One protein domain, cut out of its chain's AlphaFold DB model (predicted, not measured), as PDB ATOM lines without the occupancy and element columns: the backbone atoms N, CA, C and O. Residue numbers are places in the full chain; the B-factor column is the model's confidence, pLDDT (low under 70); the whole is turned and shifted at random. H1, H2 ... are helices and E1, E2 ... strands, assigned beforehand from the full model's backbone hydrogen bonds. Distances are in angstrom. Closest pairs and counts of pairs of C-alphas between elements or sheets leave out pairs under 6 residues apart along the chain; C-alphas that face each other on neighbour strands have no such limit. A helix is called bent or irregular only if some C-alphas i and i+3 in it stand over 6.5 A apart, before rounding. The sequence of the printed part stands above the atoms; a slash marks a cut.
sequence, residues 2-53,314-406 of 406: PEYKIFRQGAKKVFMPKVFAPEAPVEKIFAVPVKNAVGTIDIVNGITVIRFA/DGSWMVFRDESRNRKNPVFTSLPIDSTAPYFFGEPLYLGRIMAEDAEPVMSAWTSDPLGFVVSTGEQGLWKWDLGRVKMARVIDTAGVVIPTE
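Overview. This is residues 2 to 53 and 314 to 406 of the 406 residues of an uncharacterized protein of Fibrobacter sp (UniProt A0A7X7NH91). Four small sheets form two groups: E4 E5 E6 joins at E4 to the edge strand E10 of the sheet E3 E12 E11 E10, making a curved trough open between E6 and E3, while E2 of the sheet E2 E1 E13 meets E9 of the sheet E7 E8 E9 in a wall at the other end of the long axis. E2 runs on into E3 and ties the groups, and short H1 sits between them. The printed part has 145 residues, with twelve strands E1 to E12, then H1 and E13; the class is mostly strand, with under half of the residues in named elements. E2 E1 E13 is mixed and the other sheets are antiparallel; the whole is compact, radius of gyration of the C-alphas 15.3 A, and spans 47 by 34 by 29 A.

Arrangement. Start at E1, residues 5 to 9, and E2, residues 12 to 15, an antiparallel hairpin with N 7 and O 14 within hydrogen-bond range at 2.9 A. E13, residues 394 to 397, is parallel to E1 at 24 degrees, with N 6 and O 394 2.9 A apart. E2 runs on, at 41 degrees, into E3, residues 18 to 20. Next come E4, residues 29 to 31, E5, residues 37 to 40, and E6, residues 46 to 52, a meander, each strand the antiparallel neighbour of the one before; N 30 and O 39 are 3.0 A apart, N 38 and O 50 3.0 A. Beyond the cut, E7, residues 317 to 322, E8, residues 331 to 336, and E9, residues 349 to 352, form a second meander, with N 318 to O 335 at 2.9 A and N 334 to O 349 at 2.8 A. The closest C-alphas of E2 and E9 are Val 14 and Tyr 350, 4.5 A. The third meander is E10, residues 363 to 367, E11, residues 372 to 376, and E12, residues 382 to 385; see N 365 to O 374, 2.9 A, and N 373 to O 385, 2.9 A. E3 is antiparallel to E12, with N 18 to O 384 at 2.8 A. The closest C-alphas of E4 and E10 are Phe 30 and Ala 365, 5.2 A. H1, residues 387 to 392, only grazes three sheets and is not on E4 E5 E6; it is irregular, C-alphas 388 and 391 being 7.8 A apart, with 0 of 2 O i to N i+4 pairs and 2 of 3 O i to N i+3 pairs within range.

Along the chain. Find C-alpha 5 at (38.878, 29.636, 53.681), where E1 begins. E6, 18.8 A long, starts at (13.480, 38.194, 31.196); E8 measures 16.5 A and E7 15.9 A. E13 ends at C-alpha 397, (48.486, 25.950, 55.880).

Size, cuts and confidence. The farthest C-alphas, of Val 44 and Pro 342, are 48.7 A apart. Residues 54 to 313 are not printed, and C-alphas 53 and 314 are 21.8 A apart. Look for the long link from E8 to E9, residues 337 to 348. Mean pLDDT of the printed part is 91.1, under 70 at residue 2 and residues 400 to 406.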
ATOM      1  N   PRO A   2      29.091  30.843  57.057       57.69
ATOM      2  CA  PRO A   2      29.909  30.158  56.073       57.69
ATOM      3  C   PRO A   2      31.384  30.294  56.465       57.69
ATOM      4  O   PRO A   2      31.862  31.396  56.735       57.69
ATOM      5  N   GLU A   3      32.097  29.171  56.535       82.31
ATOM      6  CA  GLU A   3      33.530  29.162  56.834       82.31
ATOM      7  C   GLU A   3      34.288  29.566  55.564       82.31
ATOM      8  O   GLU A   3      34.566  28.738  54.696       82.31
ATOM      9  N   TYR A   4      34.591  30.857  55.432       92.00
ATOM     10  CA  TYR A   4      35.514  31.355  54.415       92.00
ATOM     11  C   TYR A   4      36.909  30.766  54.653       92.00
ATOM     12  O   TYR A   4      37.378  30.723  55.793       92.00
ATOM     13  N   LYS A   5      37.580  30.318  53.590       92.75
ATOM     14  CA  LYS A   5      38.878  29.636  53.681       92.75
ATOM     15  C   LYS A   5      39.900  30.296  52.774       92.75
ATOM     16  O   LYS A   5      39.619  30.552  51.604       92.75
ATOM     17  N   ILE A   6      41.084  30.524  53.332       93.62
ATOM     18  CA  ILE A   6      42.287  30.849  52.573       93.62
ATOM     19  C   ILE A   6      43.256  29.687  52.731       93.62
ATOM     20  O   ILE A   6      43.687  29.399  53.846       93.62
ATOM     21  N   PHE A   7      43.620  29.038  51.631       91.88
ATOM     22  CA  PHE A   7      44.716  28.076  51.635       91.88
ATOM     23  C   PHE A   7      46.028  28.804  51.376       91.88
ATOM     24  O   PHE A   7      46.126  29.598  50.438       91.88
ATOM     25  N   ARG A   8      47.030  28.555  52.219       90.56
ATOM     26  CA  ARG A   8      48.366  29.134  52.082       90.56
ATOM     27  C   ARG A   8      49.374  28.040  51.753       90.56
ATOM     28  O   ARG A   8      49.519  27.075  52.505       90.56
ATOM     29  N   GLN A   9      50.096  28.238  50.653       86.12
ATOM     30  CA  GLN A   9      51.197  27.386  50.213       86.12
ATOM     31  C   GLN A   9      52.421  28.262  49.927       86.12
ATOM     32  O   GLN A   9      52.480  28.985  48.929       86.12
ATOM     33  N   GLY A  10      53.402  28.229  50.831       85.94
ATOM     34  CA  GLY A  10      54.529  29.160  50.792       85.94
ATOM     35  C   GLY A  10      54.046  30.613  50.867       85.94
ATOM     36  O   GLY A  10      53.315  30.977  51.788       85.94
ATOM     37  N   ALA A  11      54.438  31.431  49.887       86.00
ATOM     38  CA  ALA A  11      54.005  32.825  49.777       86.00
ATOM     39  C   ALA A  11      52.627  32.998  49.109       86.00
ATOM     40  O   ALA A  11      52.046  34.074  49.197       86.00
ATOM     41  N   LYS A  12      52.089  31.970  48.435       89.25
ATOM     42  CA  LYS A  12      50.817  32.073  47.703       89.25
ATOM     43  C   LYS A  12      49.632  31.839  48.639       89.25
ATOM     44  O   LYS A  12      49.625  30.891  49.428       89.25
ATOM     45  N   LYS A  13      48.610  32.691  48.520       92.19
ATOM     46  CA  LYS A  13      47.326  32.585  49.224       92.19
ATOM     47  C   LYS A  13      46.198  32.436  48.215       92.19
ATOM     48  O   LYS A  13      46.106  33.242  47.295       92.19
ATOM     49  N   VAL A  14      45.337  31.443  48.412       92.69
ATOM     50  CA  VAL A  14      44.154  31.214  47.575       92.69
ATOM     51  C   VAL A  14      42.898  31.375  48.393       92.69
ATOM     52  O   VAL A  14      42.727  30.687  49.398       92.69
ATOM     53  N   PHE A  15      42.012  32.250  47.942       94.44
ATOM     54  CA  PHE A  15      40.696  32.427  48.521       94.44
ATOM     55  C   PHE A  15      39.678  31.582  47.774       94.44
ATOM     56  O   PHE A  15      39.501  31.731  46.568       94.44
ATOM     57  N   MET A  16      39.026  30.674  48.492       92.25
ATOM     58  CA  MET A  16      38.142  29.705  47.857       92.25
ATOM     59  C   MET A  16      36.792  30.324  47.486       92.25
ATOM     60  O   MET A  16      36.203  31.024  48.319       92.25
ATOM     61  N   PRO A  17      36.264  30.025  46.288       93.50
ATOM     62  CA  PRO A  17      34.920  30.430  45.927       93.50
ATOM     63  C   PRO A  17      33.883  29.602  46.681       93.50
ATOM     64  O   PRO A  17      34.104  28.444  47.042       93.50
ATOM     65  N   LYS A  18      32.693  30.177  46.817       92.75
ATOM     66  CA  LYS A  18      31.465  29.391  46.904       92.75
ATOM     67  C   LYS A  18      31.012  29.040  45.493       92.75
ATOM     68  O   LYS A  18      31.008  29.908  44.621       92.75
ATOM     69  N   VAL A  19      30.619  27.789  45.292       93.50
ATOM     70  CA  VAL A  19      30.093  27.300  44.015       93.50
ATOM     71  C   VAL A  19      28.597  27.090  44.165       93.50
ATOM     72  O   VAL A  19      28.155  26.479  45.139       93.50
ATOM     73  N   PHE A  20      27.831  27.611  43.217       95.06
ATOM     74  CA  PHE A  20      26.381  27.508  43.195       95.06
ATOM     75  C   PHE A  20      25.921  26.867  41.888       95.06
ATOM     76  O   PHE A  20      26.404  27.225  40.816       95.06
ATOM     77  N   ALA A  21      24.958  25.953  41.991       94.75
ATOM     78  CA  ALA A  21      24.278  25.366  40.845       94.75
ATOM     79  C   ALA A  21      23.002  26.175  40.551       94.75
ATOM     80  O   ALA A  21      22.102  26.189  41.398       94.75
ATOM     81  N   PRO A  22      22.919  26.889  39.415       95.12
ATOM     82  CA  PRO A  22      21.701  27.579  39.024       95.12
ATOM     83  C   PRO A  22      20.604  26.605  38.569       95.12
ATOM     84  O   PRO A  22      20.883  25.475  38.182       95.12
ATOM     85  N   GLU A  23      19.341  27.044  38.612       93.69
ATOM     86  CA  GLU A  23      18.184  26.240  38.178       93.69
ATOM     87  C   GLU A  23      18.135  25.972  36.661       93.69
ATOM     88  O   GLU A  23      17.435  25.066  36.210       93.69
ATOM     89  N   ALA A  24      18.889  26.747  35.883       94.44
ATOM     90  CA  ALA A  24      19.096  26.611  34.447       94.44
ATOM     91  C   ALA A  24      20.514  27.106  34.098       94.44
ATOM     92  O   ALA A  24      21.100  27.824  34.912       94.44
ATOM     93  N   PRO A  25      21.071  26.769  32.919       95.31
ATOM     94  CA  PRO A  25      22.326  27.357  32.457       95.31
ATOM     95  C   PRO A  25      22.272  28.890  32.480       95.31
ATOM     96  O   PRO A  25      21.306  29.490  32.011       95.31
ATOM     97  N   VAL A  26      23.304  29.517  33.045       96.75
ATOM     98  CA  VAL A  26      23.424  30.979  33.143       96.75
ATOM     99  C   VAL A  26      24.770  31.363  32.570       96.75
ATOM    100  O   VAL A  26      25.779  31.102  33.212       96.75
ATOM    101  N   GLU A  27      24.792  31.984  31.398       95.56
ATOM    102  CA  GLU A  27      25.988  32.440  30.677       95.56
ATOM    103  C   GLU A  27      26.240  33.936  30.889       95.56
ATOM    104  O   GLU A  27      27.369  34.376  31.107       95.56
ATOM    105  N   LYS A  28      25.171  34.731  30.831       96.19
ATOM    106  CA  LYS A  28      25.188  36.190  30.834       96.19
ATOM    107  C   LYS A  28      24.834  36.679  32.227       96.19
ATOM    108  O   LYS A  28      23.681  36.602  32.663       96.19
ATOM    109  N   ILE A  29      25.841  37.205  32.919       97.81
ATOM    110  CA  ILE A  29      25.688  37.839  34.228       97.81
ATOM    111  C   ILE A  29      26.165  39.284  34.196       97.81
ATOM    112  O   ILE A  29      27.176  39.613  33.586       97.81
ATOM    113  N   PHE A  30      25.462  40.157  34.905       97.19
ATOM    114  CA  PHE A  30      25.815  41.570  34.995       97.19
ATOM    115  C   PHE A  30      25.568  42.114  36.399       97.19
ATOM    116  O   PHE A  30      24.797  41.561  37.188       97.19
ATOM    117  N   ALA A  31      26.261  43.202  36.731       95.94
ATOM    118  CA  ALA A  31      26.092  43.865  38.015       95.94
ATOM    119  C   ALA A  31      24.702  44.519  38.103       95.94
ATOM    120  O   ALA A  31      24.192  45.064  37.126       95.94
ATOM    121  N   VAL A  32      24.096  44.481  39.289       96.38
ATOM    122  CA  VAL A  32      22.770  45.057  39.564       96.38
ATOM    123  C   VAL A  32      22.812  45.903  40.838       96.38
ATOM    124  O   VAL A  32      23.627  45.621  41.722       96.38
ATOM    125  N   PRO A  33      21.923  46.901  40.996       94.19
ATOM    126  CA  PRO A  33      21.807  47.699  42.222       94.19
ATOM    127  C   PRO A  33      21.105  46.927  43.358       94.19
ATOM    128  O   PRO A  33      20.270  47.454  44.090       94.19
ATOM    129  N   VAL A  34      21.422  45.640  43.505       94.81
ATOM    130  CA  VAL A  34      20.880  44.753  44.535       94.81
ATOM    131  C   VAL A  34      22.033  44.138  45.302       94.81
ATOM    132  O   VAL A  34      22.984  43.617  44.721       94.81
ATOM    133  N   LYS A  35      21.916  44.175  46.628       94.75
ATOM    134  CA  LYS A  35      22.905  43.581  47.520       94.75
ATOM    135  C   LYS A  35      23.056  42.089  47.255       94.75
ATOM    136  O   LYS A  35      22.070  41.366  47.117       94.75
ATOM    137  N   ASN A  36      24.302  41.648  47.267       96.38
ATOM    138  CA  ASN A  36      24.748  40.277  47.163       96.38
ATOM    139  C   ASN A  36      24.092  39.527  46.000       96.38
ATOM    140  O   ASN A  36      23.577  38.421  46.185       96.38
ATOM    141  N   ALA A  37      24.054  40.156  44.824       97.56
ATOM    142  CA  ALA A  37      23.321  39.649  43.677       97.56
ATOM    143  C   ALA A  37      23.972  40.017  42.344       97.56
ATOM    144  O   ALA A  37      24.685  41.016  42.240       97.56
ATOM    145  N   VAL A  38      23.662  39.218  41.326       98.25
ATOM    146  CA  VAL A  38      23.895  39.522  39.908       98.25
ATOM    147  C   VAL A  38      22.565  39.480  39.161       98.25
ATOM    148  O   VAL A  38      21.616  38.835  39.605       98.25
ATOM    149  N   GLY A  39      22.477  40.182  38.040       97.75
ATOM    150  CA  GLY A  39      21.388  40.030  37.084       97.75
ATOM    151  C   GLY A  39      21.752  39.015  36.010       97.75
ATOM    152  O   GLY A  39      22.929  38.827  35.709       97.75
ATOM    153  N   THR A  40      20.742  38.382  35.428       97.88
ATOM    154  CA  THR A  40      20.858  37.573  34.215       97.88
ATOM    155  C   THR A  40      19.655  37.811  33.309       97.88
ATOM    156  O   THR A  40      18.600  38.259  33.767       97.88
ATOM    157  N   ILE A  41      19.822  37.501  32.028       97.25
ATOM    158  CA  ILE A  41      18.738  37.416  31.046       97.25
ATOM    159  C   ILE A  41      18.454  35.977  30.592       97.25
ATOM    160  O   ILE A  41      17.518  35.754  29.828       97.25
ATOM    161  N   ASP A  42      19.222  34.992  31.069       96.75
ATOM    162  CA  ASP A  42      19.125  33.605  30.600       96.75
ATOM    163  C   ASP A  42      17.931  32.841  31.195       96.75
ATOM    164  O   ASP A  42      17.566  31.770  30.714       96.75
ATOM    165  N   ILE A  43      17.285  33.405  32.219       95.12
ATOM    166  CA  ILE A  43      16.191  32.769  32.956       95.12
ATOM    167  C   ILE A  43      14.854  33.423  32.580       95.12
ATOM    168  O   ILE A  43      14.727  34.645  32.535       95.12
ATOM    169  N   VAL A  44      13.839  32.587  32.317       94.31
ATOM    170  CA  VAL A  44      12.422  32.947  32.073       94.31
ATOM    171  C   VAL A  44      12.154  34.020  31.000       94.31
ATOM    172  O   VAL A  44      11.127  34.702  31.058       94.31
ATOM    173  N   ASN A  45      13.036  34.149  29.999       95.38
ATOM    174  CA  ASN A  45      12.938  35.158  28.932       95.38
ATOM    175  C   ASN A  45      12.749  36.577  29.506       95.38
ATOM    176  O   ASN A  45      11.797  37.297  29.175       95.38
ATOM    177  N   GLY A  46      13.615  36.954  30.447       96.38
ATOM    178  CA  GLY A  46      13.480  38.194  31.196       96.38
ATOM    179  C   GLY A  46      14.703  38.538  32.032       96.38
ATOM    180  O   GLY A  46      15.604  37.728  32.204       96.38
ATOM    181  N   ILE A  47      14.702  39.746  32.592       97.50
ATOM    182  CA  ILE A  47      15.692  40.167  33.583       97.50
ATOM    183  C   ILE A  47      15.345  39.488  34.901       97.50
ATOM    184  O   ILE A  47      14.301  39.767  35.501       97.50
ATOM    185  N   THR A  48      16.252  38.636  35.359       97.81
ATOM    186  CA  THR A  48      16.140  37.909  36.620       97.81
ATOM    187  C   THR A  48      17.307  38.271  37.525       97.81
ATOM    188  O   THR A  48      18.465  38.260  37.114       97.81
ATOM    189  N   VAL A  49      17.006  38.589  38.777       97.69
ATOM    190  CA  VAL A  49      17.995  38.776  39.838       97.69
ATOM    191  C   VAL A  49      18.320  37.426  40.437       97.69
ATOM    192  O   VAL A  49      17.413  36.727  40.882       97.69
ATOM    193  N   ILE A  50      19.603  37.103  40.523       98.31
ATOM    194  CA  ILE A  50      20.108  35.960  41.275       98.31
ATOM    195  C   ILE A  50      20.745  36.498  42.554       98.31
ATOM    196  O   ILE A  50      21.821  37.099  42.518       98.31
ATOM    197  N   ARG A  51      20.081  36.298  43.694       97.94
ATOM    198  CA  ARG A  51      20.609  36.637  45.022       97.94
ATOM    199  C   ARG A  51      21.330  35.436  45.619       97.94
ATOM    200  O   ARG A  51      20.818  34.317  45.600       97.94
ATOM    201  N   PHE A  52      22.503  35.681  46.190       96.88
ATOM    202  CA  PHE A  52      23.294  34.649  46.852       96.88
ATOM    203  C   PHE A  52      22.898  34.561  48.332       96.88
ATOM    204  O   PHE A  52      23.218  35.453  49.119       96.88
ATOM    205  N   ALA A  53      22.226  33.484  48.734       92.19
ATOM    206  CA  ALA A  53      22.026  33.155  50.146       92.19
ATOM    207  C   ALA A  53      23.217  32.327  50.683       92.19
ATOM    208  O   ALA A  53      24.237  32.176  50.006       92.19
ATOM    209  N   ASP A 314      33.649  49.704  44.345       94.88
ATOM    210  CA  ASP A 314      34.189  50.617  45.358       94.88
ATOM    211  C   ASP A 314      35.693  50.919  45.193       94.88
ATOM    212  O   ASP A 314      36.257  51.676  45.980       94.88
ATOM    213  N   GLY A 315      36.354  50.321  44.196       96.06
ATOM    214  CA  GLY A 315      37.792  50.441  43.944       96.06
ATOM    215  C   GLY A 315      38.695  49.695  44.932       96.06
ATOM    216  O   GLY A 315      39.904  49.677  44.757       96.06
ATOM    217  N   SER A 316      38.161  49.044  45.966       97.25
ATOM    218  CA  SER A 316      38.988  48.390  46.992       97.25
ATOM    219  C   SER A 316      39.732  47.135  46.512       97.25
ATOM    220  O   SER A 316      40.644  46.666  47.196       97.25
ATOM    221  N   TRP A 317      39.382  46.597  45.341       97.88
ATOM    222  CA  TRP A 317      40.047  45.455  44.718       97.88
ATOM    223  C   TRP A 317      40.220  45.662  43.219       97.88
ATOM    224  O   TRP A 317      39.360  46.233  42.554       97.88
ATOM    225  N   MET A 318      41.294  45.101  42.674       97.44
ATOM    226  CA  MET A 318      41.427  44.817  41.250       97.44
ATOM    227  C   MET A 318      41.434  43.304  41.040       97.44
ATOM    228  O   MET A 318      42.048  42.584  41.821       97.44
ATOM    229  N   VAL A 319      40.777  42.818  39.994       97.56
ATOM    230  CA  VAL A 319      40.841  41.425  39.538       97.56
ATOM    231  C   VAL A 319      41.343  41.401  38.103       97.56
ATOM    232  O   VAL A 319      41.017  42.286  37.316       97.56
ATOM    233  N   PHE A 320      42.135  40.391  37.767       96.38
ATOM    234  CA  PHE A 320      42.559  40.115  36.401       96.38
ATOM    235  C   PHE A 320      42.704  38.610  36.174       96.38
ATOM    236  O   PHE A 320      42.722  37.812  37.119       96.38
ATOM    237  N   ARG A 321      42.783  38.227  34.903       95.31
ATOM    238  CA  ARG A 321      42.987  36.849  34.459       95.31
ATOM    239  C   ARG A 321      44.472  36.630  34.218       95.31
ATOM    240  O   ARG A 321      45.069  37.375  33.450       95.31
ATOM    241  N   ASP A 322      45.051  35.627  34.864       93.19
ATOM    242  CA  ASP A 322      46.330  35.042  34.473       93.19
ATOM    243  C   ASP A 322      46.058  33.905  33.483       93.19
ATOM    244  O   ASP A 322      45.498  32.857  33.806       93.19
ATOM    245  N   GLU A 323      46.448  34.163  32.248       91.50
ATOM    246  CA  GLU A 323      46.203  33.369  31.051       91.50
ATOM    247  C   GLU A 323      47.491  32.660  30.584       91.50
ATOM    248  O   GLU A 323      47.497  32.016  29.535       91.50
ATOM    249  N   SER A 324      48.575  32.745  31.369       88.69
ATOM    250  CA  SER A 324      49.920  32.272  31.000       88.69
ATOM    251  C   SER A 324      49.962  30.775  30.693       88.69
ATOM    252  O   SER A 324      50.722  30.333  29.837       88.69
ATOM    253  N   ARG A 325      49.145  29.981  31.397       86.00
ATOM    254  CA  ARG A 325      49.101  28.515  31.245       86.00
ATOM    255  C   ARG A 325      47.928  28.031  30.402       86.00
ATOM    256  O   ARG A 325      48.065  27.066  29.657       86.00
ATOM    257  N   ASN A 326      46.765  28.662  30.548       87.44
ATOM    258  CA  ASN A 326      45.561  28.289  29.817       87.44
ATOM    259  C   ASN A 326      44.676  29.523  29.604       87.44
ATOM    260  O   ASN A 326      44.035  29.999  30.537       87.44
ATOM    261  N   ARG A 327      44.610  30.006  28.357       86.56
ATOM    262  CA  ARG A 327      43.782  31.164  27.980       86.56
ATOM    263  C   ARG A 327      42.280  30.904  28.156       86.56
ATOM    264  O   ARG A 327      41.526  31.838  28.396       86.56
ATOM    265  N   LYS A 328      41.850  29.643  28.049       89.12
ATOM    266  CA  LYS A 328      40.442  29.243  28.162       89.12
ATOM    267  C   LYS A 328      39.991  28.967  29.591       89.12
ATOM    268  O   LYS A 328      38.821  29.120  29.887       89.12
ATOM    269  N   ASN A 329      40.897  28.575  30.481       90.00
ATOM    270  CA  ASN A 329      40.616  28.408  31.910       90.00
ATOM    271  C   ASN A 329      41.695  29.133  32.732       90.00
ATOM    272  O   ASN A 329      42.604  28.484  33.270       90.00
ATOM    273  N   PRO A 330      41.650  30.479  32.757       92.81
ATOM    274  CA  PRO A 330      42.655  31.293  33.419       92.81
ATOM    275  C   PRO A 330      42.605  31.142  34.940       92.81
ATOM    276  O   PRO A 330      41.580  30.809  35.538       92.81
ATOM    277  N   VAL A 331      43.723  31.465  35.585       92.94
ATOM    278  CA  VAL A 331      43.764  31.676  37.032       92.94
ATOM    279  C   VAL A 331      43.285  33.096  37.307       92.94
ATOM    280  O   VAL A 331      43.910  34.069  36.891       92.94
ATOM    281  N   PHE A 332      42.191  33.249  38.042       95.31
ATOM    282  CA  PHE A 332      41.771  34.570  38.493       95.31
ATOM    283  C   PHE A 332      42.649  35.014  39.664       95.31
ATOM    284  O   PHE A 332      42.901  34.252  40.602       95.31
ATOM    285  N   THR A 333      43.102  36.263  39.620       95.31
ATOM    286  CA  THR A 333      43.956  36.861  40.649       95.31
ATOM    287  C   THR A 333      43.363  38.188  41.082       95.31
ATOM    288  O   THR A 333      42.963  38.986  40.236       95.31
ATOM    289  N   SER A 334      43.314  38.434  42.391       96.31
ATOM    290  CA  SER A 334      42.910  39.717  42.948       96.31
ATOM    291  C   SER A 334      44.058  40.428  43.661       96.31
ATOM    292  O   SER A 334      44.922  39.815  44.292       96.31
ATOM    293  N   LEU A 335      44.056  41.752  43.553       95.88
ATOM    294  CA  LEU A 335      44.963  42.664  44.231       95.88
ATOM    295  C   LEU A 335      44.135  43.609  45.107       95.88
ATOM    296  O   LEU A 335      43.311  44.355  44.567       95.88
ATOM    297  N   PRO A 336      44.307  43.591  46.439       96.50
ATOM    298  CA  PRO A 336      43.674  44.580  47.297       96.50
ATOM    299  C   PRO A 336      44.305  45.948  47.047       96.50
ATOM    300  O   PRO A 336      45.532  46.060  46.948       96.50
ATOM    301  N   ILE A 337      43.470  46.979  46.975       96.94
ATOM    302  CA  ILE A 337      43.917  48.361  46.833       96.94
ATOM    303  C   ILE A 337      44.060  48.993  48.219       96.94
ATOM    304  O   ILE A 337      43.115  49.027  49.007       96.94
ATOM    305  N   ASP A 338      45.256  49.494  48.515       93.94
ATOM    306  CA  ASP A 338      45.615  50.124  49.784       93.94
ATOM    307  C   ASP A 338      46.332  51.451  49.522       93.94
ATOM    308  O   ASP A 338      47.491  51.479  49.111       93.94
ATOM    309  N   SER A 339      45.654  52.567  49.798       92.69
ATOM    310  CA  SER A 339      46.200  53.917  49.612       92.69
ATOM    311  C   SER A 339      47.415  54.240  50.482       92.69
ATOM    312  O   SER A 339      48.087  55.238  50.233       92.69
ATOM    313  N   THR A 340      47.716  53.407  51.477       92.19
ATOM    314  CA  THR A 340      48.889  53.554  52.342       92.19
ATOM    315  C   THR A 340      50.094  52.745  51.858       92.19
ATOM    316  O   THR A 340      51.217  52.996  52.300       92.19
ATOM    317  N   ALA A 341      49.899  51.809  50.921       90.75
ATOM    318  CA  ALA A 341      50.974  51.010  50.351       90.75
ATOM    319  C   ALA A 341      51.782  51.815  49.307       90.75
ATOM    320  O   ALA A 341      51.208  52.604  48.552       90.75
ATOM    321  N   PRO A 342      53.107  51.587  49.181       81.88
ATOM    322  CA  PRO A 342      53.993  52.366  48.307       81.88
ATOM    323  C   PRO A 342      53.629  52.343  46.811       81.88
ATOM    324  O   PRO A 342      54.124  53.193  46.074       81.88
ATOM    325  N   TYR A 343      52.729  51.455  46.374       89.00
ATOM    326  CA  TYR A 343      52.230  51.349  44.996       89.00
ATOM    327  C   TYR A 343      50.720  51.095  44.909       89.00
ATOM    328  O   TYR A 343      50.261  50.532  43.927       89.00
ATOM    329  N   PHE A 344      49.947  51.474  45.929       93.75
ATOM    330  CA  PHE A 344      48.504  51.208  46.012       93.75
ATOM    331  C   PHE A 344      48.086  49.734  46.113       93.75
ATOM    332  O   PHE A 344      46.895  49.471  46.213       93.75
ATOM    333  N   PHE A 345      49.014  48.774  46.127       94.00
ATOM    334  CA  PHE A 345      48.694  47.345  46.186       94.00
ATOM    335  C   PHE A 345      49.100  46.718  47.512       94.00
ATOM    336  O   PHE A 345      50.227  46.899  47.979       94.00
ATOM    337  N   GLY A 346      48.185  45.943  48.090       92.69
ATOM    338  CA  GLY A 346      48.504  44.995  49.150       92.69
ATOM    339  C   GLY A 346      48.918  43.628  48.597       92.69
ATOM    340  O   GLY A 346      49.217  43.463  47.415       92.69
ATOM    341  N   GLU A 347      48.934  42.630  49.478       92.00
ATOM    342  CA  GLU A 347      49.343  41.269  49.128       92.00
ATOM    343  C   GLU A 347      48.348  40.613  48.148       92.00
ATOM    344  O   GLU A 347      47.143  40.606  48.432       92.00
ATOM    345  N   PRO A 348      48.822  40.029  47.031       93.38
ATOM    346  CA  PRO A 348      47.972  39.329  46.079       93.38
ATOM    347  C   PRO A 348      47.206  38.163  46.695       93.38
ATOM    348  O   PRO A 348      47.715  37.427  47.546       93.38
ATOM    349  N   LEU A 349      45.998  37.943  46.187       94.56
ATOM    350  CA  LEU A 349      45.149  36.828  46.563       94.56
ATOM    351  C   LEU A 349      44.685  36.104  45.300       94.56
ATOM    352  O   LEU A 349      43.956  36.643  44.472       94.56
ATOM    353  N   TYR A 350      45.112  34.860  45.143       94.44
ATOM    354  CA  TYR A 350      44.653  34.027  44.044       94.44
ATOM    355  C   TYR A 350      43.206  33.610  44.304       94.44
ATOM    356  O   TYR A 350      42.847  33.194  45.405       94.44
ATOM    357  N   LEU A 351      42.368  33.702  43.283       93.81
ATOM    358  CA  LEU A 351      41.000  33.189  43.303       93.81
ATOM    359  C   LEU A 351      40.949  31.761  42.735       93.81
ATOM    360  O   LEU A 351      40.038  30.996  43.048       93.81
ATOM    361  N   GLY A 352      41.995  31.372  41.998       87.31
ATOM    362  CA  GLY A 352      42.178  30.035  41.440       87.31
ATOM    363  C   GLY A 352      41.555  29.889  40.055       87.31
ATOM    364  O   GLY A 352      41.121  30.867  39.445       87.31
ATOM    365  N   ARG A 353      41.550  28.652  39.555       86.38
ATOM    366  CA  ARG A 353      40.833  28.266  38.336       86.38
ATOM    367  C   ARG A 353      39.427  27.802  38.660       86.38
ATOM    368  O   ARG A 353      39.097  27.479  39.804       86.38
ATOM    369  N   ILE A 354      38.625  27.700  37.615       86.88
ATOM    370  CA  ILE A 354      37.354  27.000  37.686       86.88
ATOM    371  C   ILE A 354      37.647  25.501  37.739       86.88
ATOM    372  O   ILE A 354      38.343  24.957  36.884       86.88
ATOM    373  N   MET A 355      37.148  24.856  38.794       76.19
ATOM    374  CA  MET A 355      37.482  23.477  39.180       76.19
ATOM    375  C   MET A 355      36.562  22.413  38.575       76.19
ATOM    376  O   MET A 355      36.486  21.301  39.092       76.19
ATOM    377  N   ALA A 356      35.847  22.760  37.511       79.81
ATOM    378  CA  ALA A 356      35.024  21.829  36.756       79.81
ATOM    379  C   ALA A 356      35.749  21.460  35.454       79.81
ATOM    380  O   ALA A 356      36.295  22.330  34.775       79.81
ATOM    381  N   GLU A 357      35.783  20.162  35.149       74.81
ATOM    382  CA  GLU A 357      36.318  19.637  33.891       74.81
ATOM    383  C   GLU A 357      35.565  20.288  32.721       74.81
ATOM    384  O   GLU A 357      34.345  20.443  32.782       74.81
ATOM    385  N   ASP A 358      36.308  20.762  31.719       80.12
ATOM    386  CA  ASP A 358      35.800  21.478  30.536       80.12
ATOM    387  C   ASP A 358      35.008  22.778  30.792       80.12
ATOM    388  O   ASP A 358      34.456  23.359  29.858       80.12
ATOM    389  N   ALA A 359      34.964  23.286  32.027       84.38
ATOM    390  CA  ALA A 359      34.304  24.554  32.309       84.38
ATOM    391  C   ALA A 359      35.181  25.742  31.887       84.38
ATOM    392  O   ALA A 359      36.285  25.942  32.401       84.38
ATOM    393  N   GLU A 360      34.653  26.566  30.984       90.75
ATOM    394  CA  GLU A 360      35.275  27.810  30.530       90.75
ATOM    395  C   GLU A 360      34.488  29.007  31.106       90.75
ATOM    396  O   GLU A 360      33.255  29.015  31.057       90.75
ATOM    397  N   PRO A 361      35.148  30.023  31.696       93.44
ATOM    398  CA  PRO A 361      34.474  31.222  32.163       93.44
ATOM    399  C   PRO A 361      33.893  31.997  30.981       93.44
ATOM    400  O   PRO A 361      34.628  32.474  30.116       93.44
ATOM    401  N   VAL A 362      32.579  32.193  30.996       93.88
ATOM    402  CA  VAL A 362      31.855  32.920  29.947       93.88
ATOM    403  C   VAL A 362      31.790  34.405  30.283       93.88
ATOM    404  O   VAL A 362      32.153  35.261  29.477       93.88
ATOM    405  N   MET A 363      31.382  34.732  31.511       95.12
ATOM    406  CA  MET A 363      31.183  36.113  31.941       95.12
ATOM    407  C   MET A 363      31.489  36.289  33.425       95.12
ATOM    408  O   MET A 363      31.410  35.350  34.219       95.12
ATOM    409  N   SER A 364      31.842  37.513  33.809       97.00
ATOM    410  CA  SER A 364      32.099  37.885  35.197       97.00
ATOM    411  C   SER A 364      31.365  39.164  35.569       97.00
ATOM    412  O   SER A 364      31.287  40.078  34.749       97.00
ATOM    413  N   ALA A 365      30.911  39.264  36.814       97.62
ATOM    414  CA  ALA A 365      30.275  40.462  37.345       97.62
ATOM    415  C   ALA A 365      30.613  40.668  38.825       97.62
ATOM    416  O   ALA A 365      30.947  39.728  39.551       97.62
ATOM    417  N   TRP A 366      30.481  41.911  39.282       97.88
ATOM    418  CA  TRP A 366      30.629  42.272  40.687       97.88
ATOM    419  C   TRP A 366      29.275  42.324  41.399       97.88
ATOM    420  O   TRP A 366      28.298  42.833  40.851       97.88
ATOM    421  N   THR A 367      29.241  41.861  42.648       97.00
ATOM    422  CA  THR A 367      28.138  42.086  43.594       97.00
ATOM    423  C   THR A 367      28.502  43.187  44.583       97.00
ATOM    424  O   THR A 367      29.679  43.409  44.867       97.00
ATOM    425  N   SER A 368      27.503  43.839  45.176       91.25
ATOM    426  CA  SER A 368      27.683  44.795  46.278       91.25
ATOM    427  C   SER A 368      27.226  44.192  47.612       91.25
ATOM    428  O   SER A 368      26.263  43.449  47.629       91.25
ATOM    429  N   ASP A 369      27.890  44.497  48.732       87.12
ATOM    430  CA  ASP A 369      27.487  44.115  50.108       87.12
ATOM    431  C   ASP A 369      26.971  42.655  50.327       87.12
ATOM    432  O   ASP A 369      25.758  42.418  50.333       87.12
ATOM    433  N   PRO A 370      27.864  41.671  50.584       88.00
ATOM    434  CA  PRO A 370      29.314  41.799  50.536       88.00
ATOM    435  C   PRO A 370      29.806  42.045  49.111       88.00
ATOM    436  O   PRO A 370      29.226  41.575  48.129       88.00
ATOM    437  N   LEU A 371      30.920  42.770  49.020       95.75
ATOM    438  CA  LEU A 371      31.642  42.901  47.768       95.75
ATOM    439  C   LEU A 371      32.115  41.514  47.325       95.75
ATOM    440  O   LEU A 371      32.850  40.849  48.062       95.75
ATOM    441  N   GLY A 372      31.687  41.094  46.140       97.12
ATOM    442  CA  GLY A 372      31.979  39.770  45.614       97.12
ATOM    443  C   GLY A 372      32.266  39.799  44.122       97.12
ATOM    444  O   GLY A 372      31.679  40.591  43.391       97.12
ATOM    445  N   PHE A 373      33.170  38.931  43.685       98.00
ATOM    446  CA  PHE A 373      33.451  38.681  42.276       98.00
ATOM    447  C   PHE A 373      32.782  37.366  41.882       98.00
ATOM    448  O   PHE A 373      32.979  36.355  42.558       98.00
ATOM    449  N   VAL A 374      31.958  37.388  40.837       98.06
ATOM    450  CA  VAL A 374      31.197  36.230  40.361       98.06
ATOM    451  C   VAL A 374      31.639  35.900  38.950       98.06
ATOM    452  O   VAL A 374      31.741  36.797  38.117       98.06
ATOM    453  N   VAL A 375      31.853  34.619  38.682       97.75
ATOM    454  CA  VAL A 375      32.131  34.087  37.351       97.75
ATOM    455  C   VAL A 375      31.098  33.023  37.017       97.75
ATOM    456  O   VAL A 375      30.811  32.144  37.831       97.75
ATOM    457  N   SER A 376      30.535  33.129  35.821       97.06
ATOM    458  CA  SER A 376      29.652  32.141  35.216       97.06
ATOM    459  C   SER A 376      30.435  31.274  34.229       97.06
ATOM    460  O   SER A 376      31.334  31.768  33.542       97.06
ATOM    461  N   THR A 377      30.052  30.002  34.128       94.75
ATOM    462  CA  THR A 377      30.527  29.083  33.080       94.75
ATOM    463  C   THR A 377      29.404  28.594  32.164       94.75
ATOM    464  O   THR A 377      29.609  27.675  31.381       94.75
ATOM    465  N   GLY A 378      28.193  29.147  32.273       92.88
ATOM    466  CA  GLY A 378      27.020  28.595  31.595       92.88
ATOM    467  C   GLY A 378      26.440  27.400  32.351       92.88
ATOM    468  O   GLY A 378      25.770  27.569  33.371       92.88
ATOM    469  N   GLU A 379      26.670  26.192  31.837       88.88
ATOM    470  CA  GLU A 379      26.017  24.964  32.316       88.88
ATOM    471  C   GLU A 379      26.568  24.445  33.654       88.88
ATOM    472  O   GLU A 379      25.841  23.801  34.408       88.88
ATOM    473  N   GLN A 380      27.839  24.715  33.974       90.25
ATOM    474  CA  GLN A 380      28.510  24.102  35.132       90.25
ATOM    475  C   GLN A 380      28.331  24.893  36.438       90.25
ATOM    476  O   GLN A 380      28.510  24.325  37.516       90.25
ATOM    477  N   GLY A 381      27.939  26.170  36.372       94.25
ATOM    478  CA  GLY A 381      27.458  26.926  37.529       94.25
ATOM    479  C   GLY A 381      28.021  28.338  37.695       94.25
ATOM    480  O   GLY A 381      28.486  28.977  36.749       94.25
ATOM    481  N   LEU A 382      27.934  28.838  38.931       96.25
ATOM    482  CA  LEU A 382      28.416  30.156  39.343       96.25
ATOM    483  C   LEU A 382      29.469  30.023  40.449       96.25
ATOM    484  O   LEU A 382      29.202  29.448  41.507       96.25
ATOM    485  N   TRP A 383      30.640  30.622  40.240       95.94
ATOM    486  CA  TRP A 383      31.722  30.715  41.219       95.94
ATOM    487  C   TRP A 383      31.753  32.117  41.800       95.94
ATOM    488  O   TRP A 383      31.848  33.093  41.062       95.94
ATOM    489  N   LYS A 384      31.676  32.229  43.126       96.25
ATOM    490  CA  LYS A 384      31.616  33.514  43.824       96.25
ATOM    491  C   LYS A 384      32.677  33.627  44.905       96.25
ATOM    492  O   LYS A 384      32.683  32.855  45.865       96.25
ATOM    493  N   TRP A 385      33.505  34.657  44.795       96.50
ATOM    494  CA  TRP A 385      34.508  35.035  45.784       96.50
ATOM    495  C   TRP A 385      34.053  36.276  46.549       96.50
ATOM    496  O   TRP A 385      34.006  37.369  45.991       96.50
ATOM    497  N   ASP A 386      33.753  36.130  47.842       95.88
ATOM    498  CA  ASP A 386      33.351  37.237  48.725       95.88
ATOM    499  C   ASP A 386      34.557  38.055  49.203       95.88
ATOM    500  O   ASP A 386      34.974  37.964  50.360       95.88
ATOM    501  N   LEU A 387      35.147  38.851  48.313       96.69
ATOM    502  CA  LEU A 387      36.351  39.637  48.602       96.69
ATOM    503  C   LEU A 387      36.177  40.605  49.788       96.69
ATOM    504  O   LEU A 387      37.091  40.781  50.595       96.69
ATOM    505  N   GLY A 388      34.968  41.132  50.001       94.75
ATOM    506  CA  GLY A 388      34.622  41.932  51.184       94.75
ATOM    507  C   GLY A 388      34.648  41.158  52.515       94.75
ATOM    508  O   GLY A 388      34.504  41.753  53.581       94.75
ATOM    509  N   ARG A 389      34.823  39.831  52.482       94.69
ATOM    510  CA  ARG A 389      34.841  38.932  53.647       94.69
ATOM    511  C   ARG A 389      36.189  38.232  53.848       94.69
ATOM    512  O   ARG A 389      36.302  37.411  54.751       94.69
ATOM    513  N   VAL A 390      37.230  38.597  53.094       94.75
ATOM    514  CA  VAL A 390      38.580  37.994  53.192       94.75
ATOM    515  C   VAL A 390      39.127  38.010  54.624       94.75
ATOM    516  O   VAL A 390      39.676  37.014  55.084       94.75
ATOM    517  N   LYS A 391      38.906  39.093  55.381       93.50
ATOM    518  CA  LYS A 391      39.348  39.206  56.789       93.50
ATOM    519  C   LYS A 391      38.651  38.225  57.743       93.50
ATOM    520  O   LYS A 391      39.136  38.013  58.848       93.50
ATOM    521  N   MET A 392      37.516  37.655  57.339       93.62
ATOM    522  CA  MET A 392      36.782  36.643  58.105       93.62
ATOM    523  C   MET A 392      37.234  35.217  57.767       93.62
ATOM    524  O   MET A 392      36.743  34.267  58.373       93.62
ATOM    525  N   ALA A 393      38.126  35.052  56.788       93.50
ATOM    526  CA  ALA A 393      38.558  33.743  56.343       93.50
ATOM    527  C   ALA A 393      39.538  33.094  57.319       93.50
ATOM    528  O   ALA A 393      40.492  33.709  57.797       93.50
ATOM    529  N   ARG A 394      39.330  31.803  57.561       94.06
ATOM    530  CA  ARG A 394      40.293  30.959  58.252       94.06
ATOM    531  C   ARG A 394      41.439  30.633  57.299       94.06
ATOM    532  O   ARG A 394      41.213  30.085  56.221       94.06
ATOM    533  N   VAL A 395      42.665  30.933  57.721       93.31
ATOM    534  CA  VAL A 395      43.874  30.539  56.990       93.31
ATOM    535  C   VAL A 395      44.222  29.093  57.336       93.31
ATOM    536  O   VAL A 395      44.272  28.726  58.512       93.31
ATOM    537  N   ILE A 396      44.439  28.275  56.312       91.75
ATOM    538  CA  ILE A 396      44.818  26.867  56.416       91.75
ATOM    539  C   ILE A 396      46.151  26.688  55.694       91.75
ATOM    540  O   ILE A 396      46.245  26.915  54.488       91.75
ATOM    541  N   ASP A 397      47.174  26.270  56.434       90.31
ATOM    542  CA  ASP A 397      48.486  25.950  55.880       90.31
ATOM    543  C   ASP A 397      48.488  24.550  55.272       90.31
ATOM    544  O   ASP A 397      48.091  23.580  55.922       90.31
ATOM    545  N   THR A 398      48.943  24.434  54.025       82.00
ATOM    546  CA  THR A 398      48.972  23.158  53.301       82.00
ATOM    547  C   THR A 398      50.395  22.793  52.895       82.00
ATOM    548  O   THR A 398      51.093  23.596  52.283       82.00
ATOM    549  N   ALA A 399      50.813  21.560  53.203       70.75
ATOM    550  CA  ALA A 399      52.142  21.040  52.861       70.75
ATOM    551  C   ALA A 399      52.258  20.514  51.412       70.75
ATOM    552  O   ALA A 399      53.368  20.357  50.915       70.75
ATOM    553  N   GLY A 400      51.132  20.232  50.743       63.41
ATOM    554  CA  GLY A 400      51.078  19.767  49.349       63.41
ATOM    555  C   GLY A 400      50.499  20.813  48.392       63.41
ATOM    556  O   GLY A 400      49.947  21.821  48.834       63.41
ATOM    557  N   VAL A 401      50.596  20.556  47.082       58.03
ATOM    558  CA  VAL A 401      49.912  21.345  46.042       58.03
ATOM    559  C   VAL A 401      48.411  21.077  46.148       58.03
ATOM    560  O   VAL A 401      47.892  20.119  45.589       58.03
ATOM    561  N   VAL A 402      47.720  21.896  46.936       56.03
ATOM    562  CA  VAL A 402      46.245  21.916  47.017       56.03
ATOM    563  C   VAL A 402      45.674  22.955  46.045       56.03
ATOM    564  O   VAL A 402      44.474  23.005  45.793       56.03
ATOM    565  N   ILE A 403      46.549  23.797  45.495       57.12
ATOM    566  CA  ILE A 403      46.200  24.987  44.743       57.12
ATOM    567  C   ILE A 403      46.359  24.699  43.244       57.12
ATOM    568  O   ILE A 403      47.483  24.545  42.767       57.12
ATOM    569  N   PRO A 404      45.266  24.700  42.471       59.88
ATOM    570  CA  PRO A 404      45.292  24.570  41.023       59.88
ATOM    571  C   PRO A 404      45.587  25.948  40.416       59.88
ATOM    572  O   PRO A 404      44.788  26.525  39.686       59.88
ATOM    573  N   THR A 405      46.723  26.538  40.791       58.31
ATOM    574  CA  THR A 405      47.344  27.594  39.978       58.31
ATOM    575  C   THR A 405      48.072  26.977  38.790       58.31
ATOM    576  O   THR A 405      48.322  27.663  37.800       58.31
ATOM    577  N   GLU A 406      48.413  25.688  38.893       54.16
ATOM    578  CA  GLU A 406      49.236  24.980  37.920       54.16
ATOM    579  C   GLU A 406      48.473  24.326  36.780       54.16
ATOM    580  O   GLU A 406      47.420  23.709  37.037       54.16
TER     581      GLU A 406